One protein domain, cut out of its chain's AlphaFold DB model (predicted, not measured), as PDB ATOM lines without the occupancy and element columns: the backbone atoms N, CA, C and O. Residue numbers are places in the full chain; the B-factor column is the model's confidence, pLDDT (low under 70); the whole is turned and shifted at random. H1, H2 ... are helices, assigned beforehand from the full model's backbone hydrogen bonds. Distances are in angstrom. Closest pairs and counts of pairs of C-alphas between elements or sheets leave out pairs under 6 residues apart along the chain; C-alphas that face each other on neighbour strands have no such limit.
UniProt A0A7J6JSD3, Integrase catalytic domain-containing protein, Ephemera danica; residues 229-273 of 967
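This is residues 229 to 273 of the 967 residues of the protein "Integrase catalytic domain-containing protein" of Ephemera danica (UniProt A0A7J6JSD3). Helix H1 runs along the length of the domain on one side, and a long loop, residues 241 to 253, folds back at one end to a pair of short helices, H2 and H3, on the other side. H2 runs back over H1 with little contact between them, while H3 packs crosswise on H2. The printed part has 45 residues with three named helices in the order H1, H2, H3 and no named strand, and its class is all helix. It is compact, with a radius of gyration of the C-alphas of 9.7 A, and its outline is elongated, spanning 30 by 18 by 18 A.

H1, residues 232 to 240, begins with C-alpha 232 at (152.045, 108.284, 104.579) and is 12.3 A long from first to last C-alpha. H2, residues 254 to 262, is 12.1 A long and begins with C-alpha 254 at (148.831, 102.400, 86.693). H3, residues 268 to 273, is 8.6 A long and ends with C-alpha 273 at (146.956, 97.824, 95.780).

H1 and H2 are close but not clearly touching, their closest C-alphas being those of Leu 238 and Gly 261, 7.1 A apart. They run opposite ways at a steep tilt of 38 degrees, only just past shallow. H2 and H3 touch, with the C-alphas of Ile 258 and Arg 268 closest at 6.0 A. They run opposite ways at a steep tilt of 50 degrees. H1 and H3 are apart, but only just, with their closest C-alphas 8.2 A apart. In H1, H2 and H3 every O i to N i+4 pair is within hydrogen-bond range.

The two C-alphas farthest apart are those of Thr 229 and Leu 245, at 30.0 A. The printed part has no cut. The link from H1 to H2 is long, with 13 residues, and the link from H2 to H3 is tight, with 5. The mean pLDDT of the printed part is 79.5, and residues 229 to 232, of which Lys 232 belongs to H1, are under 70.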
ATOM      1  N   THR A 229     161.695 105.553 105.934       44.62
ATOM      2  CA  THR A 229     160.303 105.499 106.389       44.62
ATOM      3  C   THR A 229     159.373 106.207 105.398       44.62
ATOM      4  O   THR A 229     159.492 107.408 105.139       44.62
ATOM      5  N   MET A 230     158.438 105.444 104.820       54.97
ATOM      6  CA  MET A 230     157.387 105.966 103.949       54.97
ATOM      7  C   MET A 230     156.596 107.053 104.677       54.97
ATOM      8  O   MET A 230     155.853 106.776 105.621       54.97
ATOM      9  N   ARG A 231     156.673 108.300 104.205       58.44
ATOM     10  CA  ARG A 231     155.774 109.353 104.684       58.44
ATOM     11  C   ARG A 231     154.380 109.075 104.118       58.44
ATOM     12  O   ARG A 231     154.103 109.404 102.965       58.44
ATOM     13  N   LYS A 232     153.472 108.510 104.928       62.97
ATOM     14  CA  LYS A 232     152.045 108.284 104.579       62.97
ATOM     15  C   LYS A 232     151.396 109.515 103.906       62.97
ATOM     16  O   LYS A 232     150.546 109.374 103.027       62.97
ATOM     17  N   LYS A 233     151.854 110.722 104.264       72.25
ATOM     18  CA  LYS A 233     151.451 112.014 103.684       72.25
ATOM     19  C   LYS A 233     151.726 112.132 102.176       72.25
ATOM     20  O   LYS A 233     150.872 112.631 101.447       72.25
ATOM     21  N   ASP A 234     152.869 111.651 101.688       70.25
ATOM     22  CA  ASP A 234     153.261 111.778 100.277       70.25
ATOM     23  C   ASP A 234     152.506 110.810  99.366       70.25
ATOM     24  O   ASP A 234     152.132 111.181  98.247       70.25
ATOM     25  N   VAL A 235     152.212 109.611  99.880       73.81
ATOM     26  CA  VAL A 235     151.322 108.636  99.241       73.81
ATOM     27  C   VAL A 235     149.920 109.234  99.121       73.81
ATOM     28  O   VAL A 235     149.415 109.377  98.010       73.81
ATOM     29  N   LYS A 236     149.335 109.717 100.227       80.25
ATOM     30  CA  LYS A 236     148.003 110.348 100.227       80.25
ATOM     31  C   LYS A 236     147.923 111.545  99.267       80.25
ATOM     32  O   LYS A 236     146.963 111.655  98.512       80.25
ATOM     33  N   LYS A 237     148.962 112.390  99.221       82.38
ATOM     34  CA  LYS A 237     149.052 113.557  98.319       82.38
ATOM     35  C   LYS A 237     149.192 113.186  96.839       82.38
ATOM     36  O   LYS A 237     148.813 113.977  95.981       82.38
ATOM     37  N   LEU A 238     149.814 112.056  96.499       80.94
ATOM     38  CA  LEU A 238     149.867 111.597  95.107       80.94
ATOM     39  C   LEU A 238     148.528 110.994  94.682       80.94
ATOM     40  O   LEU A 238     148.045 111.300  93.597       80.94
ATOM     41  N   LEU A 239     147.942 110.163  95.541       82.19
ATOM     42  CA  LEU A 239     146.695 109.461  95.260       82.19
ATOM     43  C   LEU A 239     145.502 110.424  95.176       82.19
ATOM     44  O   LEU A 239     144.643 110.244  94.321       82.19
ATOM     45  N   SER A 240     145.494 111.517  95.950       83.50
ATOM     46  CA  SER A 240     144.467 112.563  95.823       83.50
ATOM     47  C   SER A 240     144.459 113.241  94.445       83.50
ATOM     48  O   SER A 240     143.401 113.613  93.947       83.50
ATOM     49  N   LYS A 241     145.612 113.330  93.766       85.06
ATOM     50  CA  LYS A 241     145.715 113.881  92.402       85.06
ATOM     51  C   LYS A 241     145.115 112.983  91.320       85.06
ATOM     52  O   LYS A 241     145.097 113.388  90.162       85.06
ATOM     53  N   TYR A 242     144.696 111.764  91.653       86.12
ATOM     54  CA  TYR A 242     143.995 110.883  90.721       86.12
ATOM     55  C   TYR A 242     142.571 111.368  90.418       86.12
ATOM     56  O   TYR A 242     142.061 111.121  89.330       86.12
ATOM     57  N   TYR A 243     141.960 112.076  91.369       85.31
ATOM     58  CA  TYR A 243     140.604 112.614  91.261       85.31
ATOM     59  C   TYR A 243     140.557 114.049  90.732       85.31
ATOM     60  O   TYR A 243     139.520 114.512  90.269       85.31
ATOM     61  N   ASP A 244     141.689 114.748  90.764       87.12
ATOM     62  CA  ASP A 244     141.821 116.076  90.180       87.12
ATOM     63  C   ASP A 244     141.863 115.978  88.650       87.12
ATOM     64  O   ASP A 244     142.883 115.596  88.085       87.12
ATOM     65  N   LEU A 245     140.777 116.361  87.974       84.56
ATOM     66  CA  LEU A 245     140.647 116.303  86.512       84.56
ATOM     67  C   LEU A 245     141.716 117.109  85.757       84.56
ATOM     68  O   LEU A 245     142.006 116.809  84.599       84.56
ATOM     69  N   ARG A 246     142.321 118.122  86.391       85.44
ATOM     70  CA  ARG A 246     143.392 118.939  85.790       85.44
ATOM     71  C   ARG A 246     144.764 118.272  85.916       85.44
ATOM     72  O   ARG A 246     145.735 118.702  85.292       85.44
ATOM     73  N   SER A 247     144.860 117.207  86.705       86.25
ATOM     74  CA  SER A 247     146.088 116.459  86.916       86.25
ATOM     75  C   SER A 247     146.395 115.524  85.735       86.25
ATOM     76  O   SER A 247     145.538 114.764  85.293       86.25
ATOM     77  N   PRO A 248     147.659 115.420  85.281       83.12
ATOM     78  CA  PRO A 248     148.051 114.477  84.223       83.12
ATOM     79  C   PRO A 248     147.871 112.988  84.579       83.12
ATOM     80  O   PRO A 248     148.008 112.123  83.710       83.12
ATOM     81  N   VAL A 249     147.653 112.686  85.866       85.00
ATOM     82  CA  VAL A 249     147.403 111.324  86.366       85.00
ATOM     83  C   VAL A 249     145.923 111.046  86.632       85.00
ATOM     84  O   VAL A 249     145.606 109.936  87.062       85.00
ATOM     85  N   ALA A 250     145.038 112.011  86.352       86.25
ATOM     86  CA  ALA A 250     143.602 111.888  86.562       86.25
ATOM     87  C   ALA A 250     143.041 110.656  85.849       86.25
ATOM     88  O   ALA A 250     143.268 110.500  84.646       86.25
ATOM     89  N   PHE A 251     142.367 109.773  86.594       85.69
ATOM     90  CA  PHE A 251     141.739 108.543  86.085       85.69
ATOM     91  C   PHE A 251     142.615 107.714  85.124       85.69
ATOM     92  O   PHE A 251     142.133 107.038  84.216       85.69
ATOM     93  N   SER A 252     143.937 107.800  85.288       84.38
ATOM     94  CA  SER A 252     144.891 107.240  84.336       84.38
ATOM     95  C   SER A 252     145.336 105.828  84.715       84.38
ATOM     96  O   SER A 252     145.231 105.392  85.858       84.38
ATOM     97  N   GLY A 253     145.884 105.090  83.746       82.31
ATOM     98  CA  GLY A 253     146.414 103.752  84.004       82.31
ATOM     99  C   GLY A 253     147.587 103.740  84.998       82.31
ATOM    100  O   GLY A 253     148.352 104.702  85.091       82.31
ATOM    101  N   ALA A 254     147.800 102.595  85.663       84.25
ATOM    102  CA  ALA A 254     148.831 102.400  86.693       84.25
ATOM    103  C   ALA A 254     150.228 102.916  86.313       84.25
ATOM    104  O   ALA A 254     150.947 103.440  87.158       84.25
ATOM    105  N   ARG A 255     150.604 102.819  85.032       85.88
ATOM    106  CA  ARG A 255     151.902 103.279  84.527       85.88
ATOM    107  C   ARG A 255     152.195 104.746  84.864       85.88
ATOM    108  O   ARG A 255     153.273 105.026  85.375       85.88
ATOM    109  N   ARG A 256     151.251 105.666  84.626       85.25
ATOM    110  CA  ARG A 256     151.474 107.108  84.849       85.25
ATOM    111  C   ARG A 256     151.589 107.452  86.335       85.25
ATOM    112  O   ARG A 256     152.401 108.293  86.713       85.25
ATOM    113  N   LEU A 257     150.800 106.784  87.180       84.69
ATOM    114  CA  LEU A 257     150.898 106.912  88.635       84.69
ATOM    115  C   LEU A 257     152.232 106.374  89.159       84.69
ATOM    116  O   LEU A 257     152.853 107.019  89.996       84.69
ATOM    117  N   ILE A 258     152.693 105.231  88.641       84.38
ATOM    118  CA  ILE A 258     153.989 104.643  88.998       84.38
ATOM    119  C   ILE A 258     155.143 105.561  88.586       84.38
ATOM    120  O   ILE A 258     156.066 105.749  89.371       84.38
ATOM    121  N   GLU A 259     155.094 106.145  87.387       84.50
ATOM    122  CA  GLU A 259     156.114 107.088  86.911       84.50
ATOM    123  C   GLU A 259     156.212 108.307  87.845       84.50
ATOM    124  O   GLU A 259     157.291 108.574  88.361       84.50
ATOM    125  N   LYS A 260     155.090 108.958  88.189       82.56
ATOM    126  CA  LYS A 260     155.093 110.090  89.141       82.56
ATOM    127  C   LYS A 260     155.372 109.702  90.595       82.56
ATOM    128  O   LYS A 260     155.823 110.532  91.383       82.56
ATOM    129  N   GLY A 261     155.036 108.477  90.985       80.19
ATOM    130  CA  GLY A 261     155.296 107.950  92.323       80.19
ATOM    131  C   GLY A 261     156.763 107.616  92.544       80.19
ATOM    132  O   GLY A 261     157.245 107.747  93.668       80.19
ATOM    133  N   ARG A 262     157.484 107.264  91.474       79.75
ATOM    134  CA  ARG A 262     158.918 106.971  91.512       79.75
ATOM    135  C   ARG A 262     159.733 108.172  91.984       79.75
ATOM    136  O   ARG A 262     160.591 107.995  92.842       79.75
ATOM    137  N   ASP A 263     159.394 109.373  91.517       76.12
ATOM    138  CA  ASP A 263     160.053 110.630  91.914       76.12
ATOM    139  C   ASP A 263     159.909 110.927  93.417       76.12
ATOM    140  O   ASP A 263     160.705 111.653  94.002       76.12
ATOM    141  N   LYS A 264     158.894 110.335  94.058       74.50
ATOM    142  CA  LYS A 264     158.603 110.460  95.493       74.50
ATOM    143  C   LYS A 264     158.967 109.223  96.305       74.50
ATOM    144  O   LYS A 264     158.696 109.175  97.502       74.50
ATOM    145  N   GLY A 265     159.528 108.206  95.660       75.50
ATOM    146  CA  GLY A 265     159.934 106.979  96.321       75.50
ATOM    147  C   GLY A 265     158.830 105.993  96.694       75.50
ATOM    148  O   GLY A 265     159.037 105.143  97.558       75.50
ATOM    149  N   ILE A 266     157.662 106.091  96.058       78.38
ATOM    150  CA  ILE A 266     156.508 105.236  96.344       78.38
ATOM    151  C   ILE A 266     156.661 103.890  95.621       78.38
ATOM    152  O   ILE A 266     156.931 103.839  94.418       78.38
ATOM    153  N   LEU A 267     156.446 102.789  96.348       78.31
ATOM    154  CA  LEU A 267     156.516 101.437  95.793       78.31
ATOM    155  C   LEU A 267     155.377 101.165  94.802       78.31
ATOM    156  O   LEU A 267     154.224 101.555  94.997       78.31
ATOM    157  N   ARG A 268     155.695 100.397  93.755       81.44
ATOM    158  CA  ARG A 268     154.725  99.973  92.730       81.44
ATOM    159  C   ARG A 268     153.559  99.184  93.323       81.44
ATOM    160  O   ARG A 268     152.425  99.396  92.907       81.44
ATOM    161  N   ASN A 269     153.839  98.316  94.297       79.12
ATOM    162  CA  ASN A 269     152.827  97.477  94.937       79.12
ATOM    163  C   ASN A 269     151.797  98.319  95.698       79.12
ATOM    164  O   ASN A 269     150.611  98.063  95.560       79.12
ATOM    165  N   THR A 270     152.224  99.379  96.393       82.12
ATOM    166  CA  THR A 270     151.322 100.301  97.103       82.12
ATOM    167  C   THR A 270     150.351 101.000  96.148       82.12
ATOM    168  O   THR A 270     149.163 101.113  96.433       82.12
ATOM    169  N   ILE A 271     150.836 101.436  94.980       83.44
ATOM    170  CA  ILE A 271     149.991 102.060  93.949       83.44
ATOM    171  C   ILE A 271     149.039 101.029  93.333       83.44
ATOM    172  O   ILE A 271     147.869 101.335  93.123       83.44
ATOM    173  N   ALA A 272     149.523  99.818  93.044       82.62
ATOM    174  CA  ALA A 272     148.705  98.746  92.481       82.62
ATOM    175  C   ALA A 272     147.598  98.296  93.447       82.62
ATOM    176  O   ALA A 272     146.456  98.125  93.026       82.62
ATOM    177  N   GLU A 273     147.919  98.159  94.735       82.38
ATOM    178  CA  GLU A 273     146.956  97.824  95.780       82.38
ATOM    179  C   GLU A 273     145.908  98.930  95.926       82.38
ATOM    180  O   GLU A 273     144.710  98.648  95.906       82.38
TER     181      GLU A 273